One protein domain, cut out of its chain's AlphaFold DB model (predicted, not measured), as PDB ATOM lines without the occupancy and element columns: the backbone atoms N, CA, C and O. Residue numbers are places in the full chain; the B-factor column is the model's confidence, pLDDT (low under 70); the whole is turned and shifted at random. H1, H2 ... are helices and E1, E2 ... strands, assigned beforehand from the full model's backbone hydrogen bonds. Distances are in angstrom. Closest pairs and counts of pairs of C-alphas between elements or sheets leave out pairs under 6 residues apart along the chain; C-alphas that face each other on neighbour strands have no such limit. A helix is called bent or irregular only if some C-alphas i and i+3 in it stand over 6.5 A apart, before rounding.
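Overview. This is residues 175 to 288 of the 562 residues of an uncharacterized protein of Acholeplasmataceae bacterium (UniProt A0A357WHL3). Three long helices, H1, H2 and H4, lie lengthwise in a bundle, their centres making a triangle; H1 and H4 are side by side the same way, H2 runs against them, and the H1 to H2 side is the looser one. A looping first stretch, residues 175 to 187, and the short strand E1 lie at one side of the bundle, by the start of H1, and the small helix H3 lies at the end of the bundle where H1 begins. The printed part has 114 residues, with four named helices and one named strand in the order E1, H1, H2, H3, H4; the class is mostly helix. It is compact, with a radius of gyration of the C-alphas of 13.7 A and spans of 41 by 30 by 29 A.

Along the chain. H1, residues 197 to 214, is 23.9 A long and starts with C-alpha 197 at (137.988, 145.434, 147.616). It is neither bent nor irregular, but only just: C-alphas 197 and 200 are 6.2 A apart. H2, residues 222 to 239, is 25.6 A long and only just irregular, with C-alphas 235 and 238 6.7 A apart. H4, residues 261 to 278, is 25.2 A long and ends with C-alpha 278 at (144.446, 165.368, 145.096). H3, residues 251 to 255, is 8.9 A long and also only just irregular, with C-alphas 251 and 254 6.6 A apart. E1, residues 188 to 190, is 6.8 A long.

Arrangement. H1, H2 and H4 form an up and down bundle, each helix running against the one before it. H1 and H4 touch at a shallow tilt of 31 degrees, the same way; their closest C-alphas, those of Tyr 209 and Leu 275, are 6.1 A apart. With residues 268 to 276 alone, H4 touches H2 at a shallow tilt of 20 degrees, opposite ways; the closest C-alphas, of Ala 272 and Leu 232, are 6.4 A apart. H1 and H2 are close but not clearly touching, with the C-alphas of Asn 197 and Phe 236 closest at 6.7 A. With residues 198 to 199 alone, H1 only just touches H3, with 3 pairs of C-alphas within 8 A, the closest being Ser 199 and Ser 253 at 6.9 A. H3 and H4 are apart. E1 pairs with no named strand, but residues 188 to 189 pair antiparallel with residues 181 to 182. In H4 every O i to N i+4 pair is within hydrogen-bond range; in H1 12 of 14 are, in H2 11 of 14, and in H3 0 of 1, beside 1 of 2 O i to N i+3 pairs.

Size, cuts and confidence. The two C-alphas farthest apart, those of Gln 218 and Lys 257, are 40.9 A apart. The printed part has no cut, and the link from H2 to H3 is long. The mean pLDDT of the printed part is 91.7, and residues 216 to 219 are under 70.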
ATOM      1  N   TYR A 175     150.214 149.548 155.327       97.31
ATOM      2  CA  TYR A 175     149.988 148.132 155.053       97.31
ATOM      3  C   TYR A 175     149.901 147.338 156.353       97.31
ATOM      4  O   TYR A 175     150.667 147.572 157.287       97.31
ATOM      5  N   VAL A 176     149.006 146.357 156.378       96.94
ATOM      6  CA  VAL A 176     148.890 145.382 157.461       96.94
ATOM      7  C   VAL A 176     149.489 144.043 157.041       96.94
ATOM      8  O   VAL A 176     149.605 143.724 155.855       96.94
ATOM      9  N   THR A 177     149.864 143.240 158.031       96.06
ATOM     10  CA  THR A 177     150.315 141.853 157.839       96.06
ATOM     11  C   THR A 177     149.288 140.833 158.328       96.06
ATOM     12  O   THR A 177     149.415 139.648 158.033       96.06
ATOM     13  N   GLU A 178     148.258 141.285 159.044       95.12
ATOM     14  CA  GLU A 178     147.161 140.487 159.586       95.12
ATOM     15  C   GLU A 178     145.907 141.355 159.790       95.12
ATOM     16  O   GLU A 178     146.012 142.562 160.004       95.12
ATOM     17  N   GLY A 179     144.727 140.733 159.751       95.25
ATOM     18  CA  GLY A 179     143.455 141.405 160.006       95.25
ATOM     19  C   GLY A 179     142.998 142.359 158.896       95.25
ATOM     20  O   GLY A 179     143.192 142.109 157.709       95.25
ATOM     21  N   ASP A 180     142.317 143.430 159.306       97.69
ATOM     22  CA  ASP A 180     141.649 144.368 158.401       97.69
ATOM     23  C   ASP A 180     142.625 145.398 157.830       97.69
ATOM     24  O   ASP A 180     143.341 146.066 158.575       97.69
ATOM     25  N   GLY A 181     142.599 145.585 156.510       97.50
ATOM     26  CA  GLY A 181     143.412 146.582 155.820       97.50
ATOM     27  C   GLY A 181     143.952 146.115 154.471       97.50
ATOM     28  O   GLY A 181     143.552 145.084 153.923       97.50
ATOM     29  N   PHE A 182     144.865 146.919 153.924       98.12
ATOM     30  CA  PHE A 182     145.576 146.610 152.685       98.12
ATOM     31  C   PHE A 182     146.864 145.849 152.968       98.12
ATOM     32  O   PHE A 182     147.593 146.173 153.900       98.12
ATOM     33  N   TYR A 183     147.187 144.903 152.095       98.31
ATOM     34  CA  TYR A 183     148.431 144.142 152.119       98.31
ATOM     35  C   TYR A 183     149.311 144.516 150.926       98.31
ATOM     36  O   TYR A 183     148.829 144.971 149.886       98.31
ATOM     37  N   GLU A 184     150.617 144.272 151.040       97.00
ATOM     38  CA  GLU A 184     151.590 144.630 149.997       97.00
ATOM     39  C   GLU A 184     151.365 143.925 148.648       97.00
ATOM     40  O   GLU A 184     151.763 144.448 147.595       97.00
ATOM     41  N   ASP A 185     150.731 142.746 148.666       96.88
ATOM     42  CA  ASP A 185     150.369 141.982 147.467       96.88
ATOM     43  C   ASP A 185     149.136 142.552 146.740       96.88
ATOM     44  O   ASP A 185     148.805 142.098 145.649       96.88
ATOM     45  N   GLY A 186     148.495 143.580 147.308       97.06
ATOM     46  CA  GLY A 186     147.292 144.221 146.788       97.06
ATOM     47  C   GLY A 186     145.991 143.686 147.394       97.06
ATOM     48  O   GLY A 186     144.923 144.214 147.079       97.06
ATOM     49  N   SER A 187     146.046 142.689 148.278       98.31
ATOM     50  CA  SER A 187     144.863 142.204 148.993       98.31
ATOM     51  C   SER A 187     144.241 143.306 149.851       98.31
ATOM     52  O   SER A 187     144.960 144.103 150.455       98.31
ATOM     53  N   PHE A 188     142.910 143.319 149.941       98.31
ATOM     54  CA  PHE A 188     142.186 144.101 150.940       98.31
ATOM     55  C   PHE A 188     141.213 143.193 151.683       98.31
ATOM     56  O   PHE A 188     140.340 142.567 151.073       98.31
ATOM     57  N   ILE A 189     141.379 143.127 152.998       98.50
ATOM     58  CA  ILE A 189     140.560 142.305 153.884       98.50
ATOM     59  C   ILE A 189     139.791 143.228 154.822       98.50
ATOM     60  O   ILE A 189     140.334 144.206 155.333       98.50
ATOM     61  N   GLN A 190     138.520 142.909 155.035       97.12
ATOM     62  CA  GLN A 190     137.694 143.526 156.066       97.12
ATOM     63  C   GLN A 190     136.904 142.427 156.784       97.12
ATOM     64  O   GLN A 190     136.689 141.344 156.233       97.12
ATOM     65  N   HIS A 191     136.470 142.700 158.016       95.12
ATOM     66  CA  HIS A 191     135.798 141.724 158.878       95.12
ATOM     67  C   HIS A 191     136.673 140.500 159.154       95.12
ATOM     68  O   HIS A 191     136.203 139.372 159.282       95.12
ATOM     69  N   LYS A 192     137.974 140.755 159.264       94.81
ATOM     70  CA  LYS A 192     139.085 139.891 159.656       94.81
ATOM     71  C   LYS A 192     139.439 138.806 158.635       94.81
ATOM     72  O   LYS A 192     140.581 138.364 158.617       94.81
ATOM     73  N   VAL A 193     138.491 138.380 157.795       96.38
ATOM     74  CA  VAL A 193     138.622 137.160 156.973       96.38
ATOM     75  C   VAL A 193     137.988 137.248 155.579       96.38
ATOM     76  O   VAL A 193     137.971 136.243 154.865       96.38
ATOM     77  N   ILE A 194     137.437 138.402 155.180       97.19
ATOM     78  CA  ILE A 194     136.687 138.540 153.924       97.19
ATOM     79  C   ILE A 194     137.439 139.427 152.921       97.19
ATOM     80  O   ILE A 194     137.722 140.586 153.227       97.19
ATOM     81  N   PRO A 195     137.726 138.925 151.705       97.50
ATOM     82  CA  PRO A 195     138.239 139.723 150.590       97.50
ATOM     83  C   PRO A 195     137.194 140.751 150.145       97.50
ATOM     84  O   PRO A 195     136.100 140.362 149.726       97.50
ATOM     85  N   TYR A 196     137.510 142.048 150.246       97.06
ATOM     86  CA  TYR A 196     136.461 143.077 150.275       97.06
ATOM     87  C   TYR A 196     136.702 144.340 149.430       97.06
ATOM     88  O   TYR A 196     136.046 145.367 149.639       97.06
ATOM     89  N   ASN A 197     137.628 144.293 148.468       96.19
ATOM     90  CA  ASN A 197     137.988 145.434 147.616       96.19
ATOM     91  C   ASN A 197     136.757 146.094 146.964       96.19
ATOM     92  O   ASN A 197     136.648 147.317 146.936       96.19
ATOM     93  N   GLY A 198     135.803 145.289 146.493       93.56
ATOM     94  CA  GLY A 198     134.637 145.730 145.731       93.56
ATOM     95  C   GLY A 198     133.547 146.461 146.504       93.56
ATOM     96  O   GLY A 198     132.615 146.983 145.896       93.56
ATOM     97  N   SER A 199     133.631 146.514 147.833       94.06
ATOM     98  CA  SER A 199     132.632 147.217 148.642       94.06
ATOM     99  C   SER A 199     133.244 147.948 149.826       94.06
ATOM    100  O   SER A 199     133.318 149.170 149.751       94.06
ATOM    101  N   TYR A 200     133.746 147.282 150.871       97.25
ATOM    102  CA  TYR A 200     134.437 148.015 151.947       97.25
ATOM    103  C   TYR A 200     135.696 148.729 151.428       97.25
ATOM    104  O   TYR A 200     135.964 149.850 151.843       97.25
ATOM    105  N   GLY A 201     136.405 148.166 150.445       97.31
ATOM    106  CA  GLY A 201     137.520 148.858 149.787       97.31
ATOM    107  C   GLY A 201     137.076 150.120 149.036       97.31
ATOM    108  O   GLY A 201     137.719 151.161 149.142       97.31
ATOM    109  N   LEU A 202     135.941 150.075 148.331       96.06
ATOM    110  CA  LEU A 202     135.356 151.263 147.700       96.06
ATOM    111  C   LEU A 202     134.935 152.314 148.742       96.06
ATOM    112  O   LEU A 202     135.190 153.503 148.549       96.06
ATOM    113  N   VAL A 203     134.325 151.891 149.854       96.25
ATOM    114  CA  VAL A 203     134.019 152.783 150.985       96.25
ATOM    115  C   VAL A 203     135.307 153.442 151.475       96.25
ATOM    116  O   VAL A 203     135.368 154.666 151.551       96.25
ATOM    117  N   PHE A 204     136.362 152.660 151.703       97.50
ATOM    118  CA  PHE A 204     137.668 153.168 152.109       97.50
ATOM    119  C   PHE A 204     138.191 154.241 151.144       97.50
ATOM    120  O   PHE A 204     138.470 155.350 151.589       97.50
ATOM    121  N   LEU A 205     138.238 153.982 149.828       97.12
ATOM    122  CA  LEU A 205     138.684 154.975 148.833       97.12
ATOM    123  C   LEU A 205     137.881 156.277 148.890       97.12
ATOM    124  O   LEU A 205     138.459 157.365 148.838       97.12
ATOM    125  N   ASN A 206     136.556 156.167 149.008       96.38
ATOM    126  CA  ASN A 206     135.682 157.329 149.101       96.38
ATOM    127  C   ASN A 206     136.028 158.184 150.326       96.38
ATOM    128  O   ASN A 206     136.134 159.403 150.215       96.38
ATOM    129  N   TYR A 207     136.245 157.561 151.483       96.81
ATOM    130  CA  TYR A 207     136.547 158.309 152.700       96.81
ATOM    131  C   TYR A 207     137.997 158.758 152.812       96.81
ATOM    132  O   TYR A 207     138.214 159.814 153.398       96.81
ATOM    133  N   ILE A 208     138.972 158.092 152.176       95.38
ATOM    134  CA  ILE A 208     140.293 158.715 151.988       95.38
ATOM    135  C   ILE A 208     140.111 160.032 151.247       95.38
ATOM    136  O   ILE A 208     140.630 161.051 151.692       95.38
ATOM    137  N   TYR A 209     139.374 160.025 150.132       95.44
ATOM    138  CA  TYR A 209     139.175 161.227 149.332       95.44
ATOM    139  C   TYR A 209     138.490 162.337 150.141       95.44
ATOM    140  O   TYR A 209     138.977 163.469 150.150       95.44
ATOM    141  N   LEU A 210     137.399 162.025 150.848       95.25
ATOM    142  CA  LEU A 210     136.654 163.009 151.638       95.25
ATOM    143  C   LEU A 210     137.463 163.554 152.817       95.25
ATOM    144  O   LEU A 210     137.558 164.771 152.963       95.25
ATOM    145  N   VAL A 211     138.073 162.678 153.621       94.94
ATOM    146  CA  VAL A 211     138.899 163.085 154.765       94.94
ATOM    147  C   VAL A 211     140.093 163.900 154.279       94.94
ATOM    148  O   VAL A 211     140.278 165.023 154.728       94.94
ATOM    149  N   SER A 212     140.851 163.404 153.299       93.19
ATOM    150  CA  SER A 212     142.031 164.117 152.785       93.19
ATOM    151  C   SER A 212     141.661 165.473 152.183       93.19
ATOM    152  O   SER A 212     142.386 166.440 152.374       93.19
ATOM    153  N   SER A 213     140.505 165.585 151.518       91.94
ATOM    154  CA  SER A 213     140.025 166.870 150.992       91.94
ATOM    155  C   SER A 213     139.701 167.884 152.094       91.94
ATOM    156  O   SER A 213     139.841 169.079 151.858       91.94
ATOM    157  N   LEU A 214     139.269 167.433 153.279       91.44
ATOM    158  CA  LEU A 214     138.989 168.292 154.438       91.44
ATOM    159  C   LEU A 214     140.248 168.682 155.231       91.44
ATOM    160  O   LEU A 214     140.178 169.633 156.005       91.44
ATOM    161  N   LEU A 215     141.360 167.962 155.039       88.62
ATOM    162  CA  LEU A 215     142.659 168.179 155.699       88.62
ATOM    163  C   LEU A 215     143.701 168.851 154.776       88.62
ATOM    164  O   LEU A 215     144.880 168.937 155.114       88.62
ATOM    165  N   PHE A 216     143.299 169.256 153.567       68.81
ATOM    166  CA  PHE A 216     144.223 169.589 152.476       68.81
ATOM    167  C   PHE A 216     144.912 170.959 152.608       68.81
ATOM    168  O   PHE A 216     145.622 171.372 151.690       68.81
ATOM    169  N   GLU A 217     144.751 171.686 153.719       59.84
ATOM    170  CA  GLU A 217     145.561 172.894 153.929       59.84
ATOM    171  C   GLU A 217     147.053 172.547 154.118       59.84
ATOM    172  O   GLU A 217     147.910 173.421 153.963       59.84
ATOM    173  N   GLN A 218     147.392 171.266 154.347       58.69
ATOM    174  CA  GLN A 218     148.770 170.784 154.474       58.69
ATOM    175  C   GLN A 218     149.136 169.675 153.476       58.69
ATOM    176  O   GLN A 218     148.342 168.804 153.128       58.69
ATOM    177  N   HIS A 219     150.392 169.689 153.022       65.44
ATOM    178  CA  HIS A 219     150.946 168.633 152.178       65.44
ATOM    179  C   HIS A 219     151.065 167.318 152.970       65.44
ATOM    180  O   HIS A 219     151.823 167.246 153.935       65.44
ATOM    181  N   HIS A 220     150.356 166.269 152.540       73.56
ATOM    182  CA  HIS A 220     150.539 164.910 153.064       73.56
ATOM    183  C   HIS A 220     151.957 164.383 152.787       73.56
ATOM    184  O   HIS A 220     152.587 164.756 151.793       73.56
ATOM    185  N   SER A 221     152.449 163.478 153.639       85.44
ATOM    186  CA  SER A 221     153.759 162.846 153.461       85.44
ATOM    187  C   SER A 221     153.872 162.047 152.151       85.44
ATOM    188  O   SER A 221     152.906 161.463 151.653       85.44
ATOM    189  N   GLU A 222     155.091 161.958 151.601       89.31
ATOM    190  CA  GLU A 222     155.367 161.158 150.394       89.31
ATOM    191  C   GLU A 222     155.024 159.670 150.603       89.31
ATOM    192  O   GLU A 222     154.596 158.991 149.672       89.31
ATOM    193  N   SER A 223     155.127 159.168 151.839       90.62
ATOM    194  CA  SER A 223     154.687 157.819 152.212       90.62
ATOM    195  C   SER A 223     153.189 157.610 152.007       90.62
ATOM    196  O   SER A 223     152.803 156.594 151.431       90.62
ATOM    197  N   VAL A 224     152.347 158.568 152.406       92.19
ATOM    198  CA  VAL A 224     150.893 158.496 152.185       92.19
ATOM    199  C   VAL A 224     150.573 158.527 150.697       92.19
ATOM    200  O   VAL A 224     149.801 157.703 150.204       92.19
ATOM    201  N   LYS A 225     151.208 159.441 149.959       93.19
ATOM    202  CA  LYS A 225     151.057 159.535 148.506       93.19
ATOM    203  C   LYS A 225     151.406 158.211 147.823       93.19
ATOM    204  O   LYS A 225     150.640 157.721 146.990       93.19
ATOM    205  N   GLN A 226     152.539 157.619 148.194       94.31
ATOM    206  CA  GLN A 226     152.980 156.345 147.644       94.31
ATOM    207  C   GLN A 226     152.037 155.206 148.044       94.31
ATOM    208  O   GLN A 226     151.689 154.397 147.187       94.31
ATOM    209  N   PHE A 227     151.568 155.159 149.294       95.88
ATOM    210  CA  PHE A 227     150.587 154.169 149.741       95.88
ATOM    211  C   PHE A 227     149.309 154.229 148.898       95.88
ATOM    212  O   PHE A 227     148.923 153.220 148.310       95.88
ATOM    213  N   ILE A 228     148.701 155.410 148.748       96.06
ATOM    214  CA  ILE A 228     147.469 155.596 147.966       96.06
ATOM    215  C   ILE A 228     147.686 155.190 146.509       96.06
ATOM    216  O   ILE A 228     146.891 154.426 145.958       96.06
ATOM    217  N   LYS A 229     148.784 155.637 145.887       96.12
ATOM    218  CA  LYS A 229     149.125 155.246 144.514       96.12
ATOM    219  C   LYS A 229     149.216 153.726 144.380       96.12
ATOM    220  O   LYS A 229     148.635 153.158 143.456       96.12
ATOM    221  N   MET A 230     149.923 153.067 145.297       95.88
ATOM    222  CA  MET A 230     150.116 151.619 145.264       95.88
ATOM    223  C   MET A 230     148.816 150.851 145.528       95.88
ATOM    224  O   MET A 230     148.568 149.853 144.857       95.88
ATOM    225  N   VAL A 231     147.971 151.328 146.444       96.94
ATOM    226  CA  VAL A 231     146.632 150.778 146.698       96.94
ATOM    227  C   VAL A 231     145.781 150.832 145.431       96.94
ATOM    228  O   VAL A 231     145.209 149.816 145.044       96.94
ATOM    229  N   LEU A 232     145.744 151.961 144.721       96.75
ATOM    230  CA  LEU A 232     144.984 152.059 143.473       96.75
ATOM    231  C   LEU A 232     145.483 151.044 142.430       96.75
ATOM    232  O   LEU A 232     144.699 150.217 141.959       96.75
ATOM    233  N   ILE A 233     146.783 151.053 142.113       94.69
ATOM    234  CA  ILE A 233     147.334 150.230 141.020       94.69
ATOM    235  C   ILE A 233     147.387 148.730 141.340       94.69
ATOM    236  O   ILE A 233     147.313 147.922 140.420       94.69
ATOM    237  N   LYS A 234     147.541 148.336 142.614       94.88
ATOM    238  CA  LYS A 234     147.636 146.919 143.004       94.88
ATOM    239  C   LYS A 234     146.304 146.337 143.456       94.88
ATOM    240  O   LYS A 234     146.032 145.185 143.146       94.88
ATOM    241  N   SER A 235     145.491 147.093 144.190       96.62
ATOM    242  CA  SER A 235     144.317 146.546 144.882       96.62
ATOM    243  C   SER A 235     143.007 146.754 144.143       96.62
ATOM    244  O   SER A 235     142.053 146.034 144.415       96.62
ATOM    245  N   PHE A 236     142.921 147.727 143.237       95.69
ATOM    246  CA  PHE A 236     141.647 148.087 142.610       95.69
ATOM    247  C   PHE A 236     141.674 147.917 141.105       95.69
ATOM    248  O   PHE A 236     140.830 147.220 140.544       95.69
ATOM    249  N   ILE A 237     142.665 148.521 140.456       92.81
ATOM    250  CA  ILE A 237     142.781 148.499 139.004       92.81
ATOM    251  C   ILE A 237     142.794 147.064 138.441       92.81
ATOM    252  O   ILE A 237     142.015 146.813 137.525       92.81
ATOM    253  N   PRO A 238     143.515 146.076 139.009       92.62
ATOM    254  CA  PRO A 238     143.510 144.700 138.492       92.62
ATOM    255  C   PRO A 238     142.163 143.967 138.552       92.62
ATOM    256  O   PRO A 238     141.987 142.953 137.881       92.62
ATOM    257  N   LEU A 239     141.221 144.451 139.366       92.44
ATOM    258  CA  LEU A 239     139.919 143.817 139.588       92.44
ATOM    259  C   LEU A 239     138.852 144.278 138.585       92.44
ATOM    260  O   LEU A 239     137.739 143.759 138.587       92.44
ATOM    261  N   ILE A 240     139.164 145.269 137.750       89.94
ATOM    262  CA  ILE A 240     138.214 145.831 136.790       89.94
ATOM    263  C   ILE A 240     138.503 145.256 135.408       89.94
ATOM    264  O   ILE A 240     139.562 145.541 134.850       89.94
ATOM    265  N   ASN A 241     137.570 144.497 134.829       85.56
ATOM    266  CA  ASN A 241     137.592 144.086 133.423       85.56
ATOM    267  C   ASN A 241     136.744 145.044 132.592       85.56
ATOM    268  O   ASN A 241     135.578 145.241 132.911       85.56
ATOM    269  N   ASP A 242     137.335 145.683 131.582       82.25
ATOM    270  CA  ASP A 242     136.728 146.796 130.848       82.25
ATOM    271  C   ASP A 242     136.101 147.845 131.773       82.25
ATOM    272  O   ASP A 242     136.820 148.681 132.325       82.25
ATOM    273  N   ASN A 243     134.784 147.800 131.986       84.88
ATOM    274  CA  ASN A 243     134.063 148.697 132.886       84.88
ATOM    275  C   ASN A 243     133.343 147.994 134.040       84.88
ATOM    276  O   ASN A 243     132.547 148.638 134.708       84.88
ATOM    277  N   TYR A 244     133.634 146.724 134.307       87.50
ATOM    278  CA  TYR A 244     132.972 145.924 135.332       87.50
ATOM    279  C   TYR A 244     133.969 145.438 136.377       87.50
ATOM    280  O   TYR A 244     135.066 144.979 136.056       87.50
ATOM    281  N   LEU A 245     133.588 145.528 137.648       89.81
ATOM    282  CA  LEU A 245     134.337 144.912 138.735       89.81
ATOM    283  C   LEU A 245     134.024 143.410 138.796       89.81
ATOM    284  O   LEU A 245     132.858 143.019 138.787       89.81
ATOM    285  N   ILE A 246     135.040 142.563 138.947       88.56
ATOM    286  CA  ILE A 246     134.798 141.149 139.251       88.56
ATOM    287  C   ILE A 246     134.235 140.954 140.669       88.56
ATOM    288  O   ILE A 246     134.721 141.515 141.655       88.56
ATOM    289  N   ASP A 247     133.223 140.103 140.779       87.25
ATOM    290  CA  ASP A 247     132.462 139.812 142.004       87.25
ATOM    291  C   ASP A 247     133.256 139.154 143.140       87.25
ATOM    292  O   ASP A 247     132.890 139.296 144.308       87.25
ATOM    293  N   ILE A 248     134.365 138.475 142.833       91.81
ATOM    294  CA  ILE A 248     135.135 137.682 143.803       91.81
ATOM    295  C   ILE A 248     135.694 138.498 144.982       91.81
ATOM    296  O   ILE A 248     136.200 137.912 145.939       91.81
ATOM    297  N   THR A 249     135.609 139.828 144.943       93.62
ATOM    298  CA  THR A 249     136.083 140.743 145.999       93.62
ATOM    299  C   THR A 249     134.975 141.594 146.627       93.62
ATOM    300  O   THR A 249     135.257 142.584 147.302       93.62
ATOM    301  N   SER A 250     133.710 141.234 146.408       93.19
ATOM    302  CA  SER A 250     132.555 142.037 146.833       93.19
ATOM    303  C   SER A 250     131.895 141.540 148.127       93.19
ATOM    304  O   SER A 250     130.999 142.205 148.652       93.19
ATOM    305  N   GLY A 251     132.336 140.409 148.685       93.69
ATOM    306  CA  GLY A 251     131.769 139.824 149.906       93.69
ATOM    307  C   GLY A 251     130.246 139.678 149.822       93.69
ATOM    308  O   GLY A 251     129.705 139.367 148.762       93.69
ATOM    309  N   ARG A 252     129.523 139.965 150.913       93.44
ATOM    310  CA  ARG A 252     128.056 139.819 150.930       93.44
ATOM    311  C   ARG A 252     127.304 140.798 150.018       93.44
ATOM    312  O   ARG A 252     126.123 140.591 149.765       93.44
ATOM    313  N   SER A 253     127.944 141.855 149.499       91.88
ATOM    314  CA  SER A 253     127.224 142.866 148.709       91.88
ATOM    315  C   SER A 253     126.672 142.316 147.398       91.88
ATOM    316  O   SER A 253     125.740 142.899 146.859       91.88
ATOM    317  N   VAL A 254     127.200 141.187 146.914       89.00
ATOM    318  CA  VAL A 254     126.699 140.493 145.720       89.00
ATOM    319  C   VAL A 254     125.248 140.018 145.846       89.00
ATOM    320  O   VAL A 254     124.627 139.694 144.838       89.00
ATOM    321  N   SER A 255     124.695 139.970 147.067       88.88
ATOM    322  CA  SER A 255     123.296 139.609 147.301       88.88
ATOM    323  C   SER A 255     122.329 140.791 147.319       88.88
ATOM    324  O   SER A 255     121.139 140.598 147.559       88.88
ATOM    325  N   ARG A 256     122.808 142.024 147.139       87.50
ATOM    326  CA  ARG A 256     121.959 143.224 147.153       87.50
ATOM    327  C   ARG A 256     121.311 143.430 145.792       87.50
ATOM    328  O   ARG A 256     121.968 143.267 144.766       87.50
ATOM    329  N   LYS A 257     120.048 143.852 145.775       83.25
ATOM    330  CA  LYS A 257     119.319 144.157 144.534       83.25
ATOM    331  C   LYS A 257     119.990 145.252 143.715       83.25
ATOM    332  O   LYS A 257     120.022 145.173 142.492       83.25
ATOM    333  N   ASN A 258     120.532 146.256 144.395       80.12
ATOM    334  CA  ASN A 258     121.232 147.381 143.786       80.12
ATOM    335  C   ASN A 258     122.739 147.136 143.597       80.12
ATOM    336  O   ASN A 258     123.483 148.091 143.374       80.12
ATOM    337  N   TYR A 259     123.211 145.890 143.719       85.50
ATOM    338  CA  TYR A 259     124.578 145.562 143.339       85.50
ATOM    339  C   TYR A 259     124.737 145.717 141.826       85.50
ATOM    340  O   TYR A 259     124.094 145.012 141.049       85.50
ATOM    341  N   ASP A 260     125.624 146.624 141.433       86.06
ATOM    342  CA  ASP A 260     125.939 146.920 140.043       86.06
ATOM    343  C   ASP A 260     127.461 147.037 139.907       86.06
ATOM    344  O   ASP A 260     128.085 147.982 140.402       86.06
ATOM    345  N   ALA A 261     128.076 146.044 139.265       87.06
ATOM    346  CA  ALA A 261     129.526 146.008 139.129       87.06
ATOM    347  C   ALA A 261     130.066 147.101 138.198       87.06
ATOM    348  O   ALA A 261     131.233 147.480 138.339       87.06
ATOM    349  N   TYR A 262     129.246 147.603 137.270       88.50
ATOM    350  CA  TYR A 262     129.614 148.708 136.392       88.50
ATOM    351  C   TYR A 262     129.688 150.011 137.181       88.50
ATOM    352  O   TYR A 262     130.710 150.700 137.157       88.50
ATOM    353  N   GLU A 263     128.646 150.327 137.952       88.75
ATOM    354  CA  GLU A 263     128.636 151.546 138.767       88.75
ATOM    355  C   GLU A 263     129.693 151.501 139.882       88.75
ATOM    356  O   GLU A 263     130.318 152.524 140.184       88.75
ATOM    357  N   ILE A 264     129.986 150.319 140.437       91.31
ATOM    358  CA  ILE A 264     131.108 150.128 141.371       91.31
ATOM    359  C   ILE A 264     132.450 150.412 140.679       91.31
ATOM    360  O   ILE A 264     133.227 151.227 141.177       91.31
ATOM    361  N   ALA A 265     132.733 149.801 139.525       92.19
ATOM    362  CA  ALA A 265     133.987 150.023 138.801       92.19
ATOM    363  C   ALA A 265     134.150 151.479 138.346       92.19
ATOM    364  O   ALA A 265     135.231 152.055 138.473       92.19
ATOM    365  N   LYS A 266     133.075 152.103 137.863       92.50
ATOM    366  CA  LYS A 266     133.031 153.526 137.515       92.50
ATOM    367  C   LYS A 266     133.335 154.411 138.723       92.50
ATOM    368  O   LYS A 266     134.137 155.335 138.599       92.50
ATOM    369  N   SER A 267     132.768 154.097 139.890       93.81
ATOM    370  CA  SER A 267     133.064 154.803 141.144       93.81
ATOM    371  C   SER A 267     134.537 154.665 141.534       93.81
ATOM    372  O   SER A 267     135.180 155.662 141.855       93.81
ATOM    373  N   ILE A 268     135.099 153.454 141.441       95.50
ATOM    374  CA  ILE A 268     136.522 153.198 141.712       95.50
ATOM    375  C   ILE A 268     137.412 154.005 140.759       95.50
ATOM    376  O   ILE A 268     138.314 154.697 141.221       95.50
ATOM    377  N   LYS A 269     137.160 153.964 139.443       94.75
ATOM    378  CA  LYS A 269     137.938 154.726 138.449       94.75
ATOM    379  C   LYS A 269     137.850 156.235 138.691       94.75
ATOM    380  O   LYS A 269     138.870 156.915 138.633       94.75
ATOM    381  N   GLY A 270     136.653 156.748 138.986       94.75
ATOM    382  CA  GLY A 270     136.441 158.161 139.307       94.75
ATOM    383  C   GLY A 270     137.233 158.593 140.541       94.75
ATOM    384  O   GLY A 270     138.004 159.548 140.471       94.75
ATOM    385  N   LEU A 271     137.130 157.831 141.634       95.94
ATOM    386  CA  LEU A 271     137.898 158.077 142.857       95.94
ATOM    387  C   LEU A 271     139.406 157.952 142.633       95.94
ATOM    388  O   LEU A 271     140.169 158.713 143.218       95.94
ATOM    389  N   ALA A 272     139.852 157.035 141.774       96.19
ATOM    390  CA  ALA A 272     141.265 156.885 141.449       96.19
ATOM    391  C   ALA A 272     141.831 158.140 140.759       96.19
ATOM    392  O   ALA A 272     142.933 158.572 141.092       96.19
ATOM    393  N   VAL A 273     141.065 158.752 139.847       95.06
ATOM    394  CA  VAL A 273     141.416 160.035 139.206       95.06
ATOM    395  C   VAL A 273     141.353 161.191 140.205       95.06
ATOM    396  O   VAL A 273     142.230 162.050 140.231       95.06
ATOM    397  N   ASP A 274     140.329 161.225 141.049       94.56
ATOM    398  CA  ASP A 274     140.192 162.263 142.069       94.56
ATOM    399  C   ASP A 274     141.344 162.235 143.079       94.56
ATOM    400  O   ASP A 274     141.913 163.278 143.399       94.56
ATOM    401  N   LEU A 275     141.728 161.045 143.542       94.88
ATOM    402  CA  LEU A 275     142.861 160.844 144.439       94.88
ATOM    403  C   LEU A 275     144.194 161.137 143.743       94.88
ATOM    404  O   LEU A 275     145.062 161.752 144.356       94.88
ATOM    405  N   SER A 276     144.370 160.756 142.474       94.88
ATOM    406  CA  SER A 276     145.607 161.064 141.743       94.88
ATOM    407  C   SER A 276     145.807 162.569 141.561       94.88
ATOM    408  O   SER A 276     146.922 163.067 141.729       94.88
ATOM    409  N   ASN A 277     144.719 163.305 141.324       93.12
ATOM    410  CA  ASN A 277     144.720 164.762 141.300       93.12
ATOM    411  C   ASN A 277     144.963 165.352 142.694       93.12
ATOM    412  O   ASN A 277     145.790 166.248 142.835       93.12
ATOM    413  N   LEU A 278     144.286 164.854 143.733       91.94
ATOM    414  CA  LEU A 278     144.446 165.368 145.096       91.94
ATOM    415  C   LEU A 278     145.894 165.205 145.588       91.94
ATOM    416  O   LEU A 278     146.491 166.146 146.095       91.94
ATOM    417  N   PHE A 279     146.501 164.043 145.349       92.06
ATOM    418  CA  PHE A 279     147.855 163.711 145.805       92.06
ATOM    419  C   PHE A 279     148.952 163.950 144.752       92.06
ATOM    420  O   PHE A 279     150.118 163.623 144.987       92.06
ATOM    421  N   GLN A 280     148.607 164.534 143.599       91.88
ATOM    422  CA  GLN A 280     149.538 164.949 142.543       91.88
ATOM    423  C   GLN A 280     150.464 163.811 142.066       91.88
ATOM    424  O   GLN A 280     151.698 163.900 142.132       91.88
ATOM    425  N   PHE A 281     149.876 162.712 141.590       92.62
ATOM    426  CA  PHE A 281     150.600 161.627 140.922       92.62
ATOM    427  C   PHE A 281     149.919 161.193 139.625       92.62
ATOM    428  O   PHE A 281     148.721 161.363 139.438       92.62
ATOM    429  N   GLN A 282     150.693 160.592 138.722       91.50
ATOM    430  CA  GLN A 282     150.154 159.964 137.518       91.50
ATOM    431  C   GLN A 282     149.700 158.536 137.813       91.50
ATOM    432  O   GLN A 282     150.396 157.785 138.510       91.50
ATOM    433  N   LEU A 283     148.545 158.179 137.260       90.00
ATOM    434  CA  LEU A 283     147.950 156.857 137.360       90.00
ATOM    435  C   LEU A 283     147.876 156.234 135.967       90.00
ATOM    436  O   LEU A 283     147.383 156.869 135.036       90.00
ATOM    437  N   ASP A 284     148.348 154.996 135.857       84.81
ATOM    438  CA  ASP A 284     148.104 154.155 134.694       84.81
ATOM    439  C   ASP A 284     146.904 153.251 134.991       84.81
ATOM    440  O   ASP A 284     146.846 152.609 136.044       84.81
ATOM    441  N   LEU A 285     145.922 153.276 134.093       81.00
ATOM    442  CA  LEU A 285     144.711 152.467 134.183       81.00
ATOM    443  C   LEU A 285     144.795 151.210 133.307       81.00
ATOM    444  O   LEU A 285     143.889 150.379 133.395       81.00
ATOM    445  N   ASP A 286     145.846 151.056 132.488       78.88
ATOM    446  CA  ASP A 286     146.117 149.784 131.821       78.88
ATOM    447  C   ASP A 286     146.492 148.731 132.868       78.88
ATOM    448  O   ASP A 286     147.255 148.962 133.807       78.88
ATOM    449  N   ASN A 287     145.867 147.568 132.750       81.62
ATOM    450  CA  ASN A 287     145.801 146.588 133.823       81.62
ATOM    451  C   ASN A 287     145.805 145.148 133.321       81.62
ATOM    452  O   ASN A 287     145.370 144.235 134.027       81.62
ATOM    453  N   LYS A 288     146.318 144.932 132.111       88.75
ATOM    454  CA  LYS A 288     146.610 143.591 131.614       88.75
ATOM    455  C   LYS A 288     147.748 142.965 132.418       88.75
ATOM    456  O   LYS A 288     148.737 143.615 132.756       88.75
TER     457      LYS A 288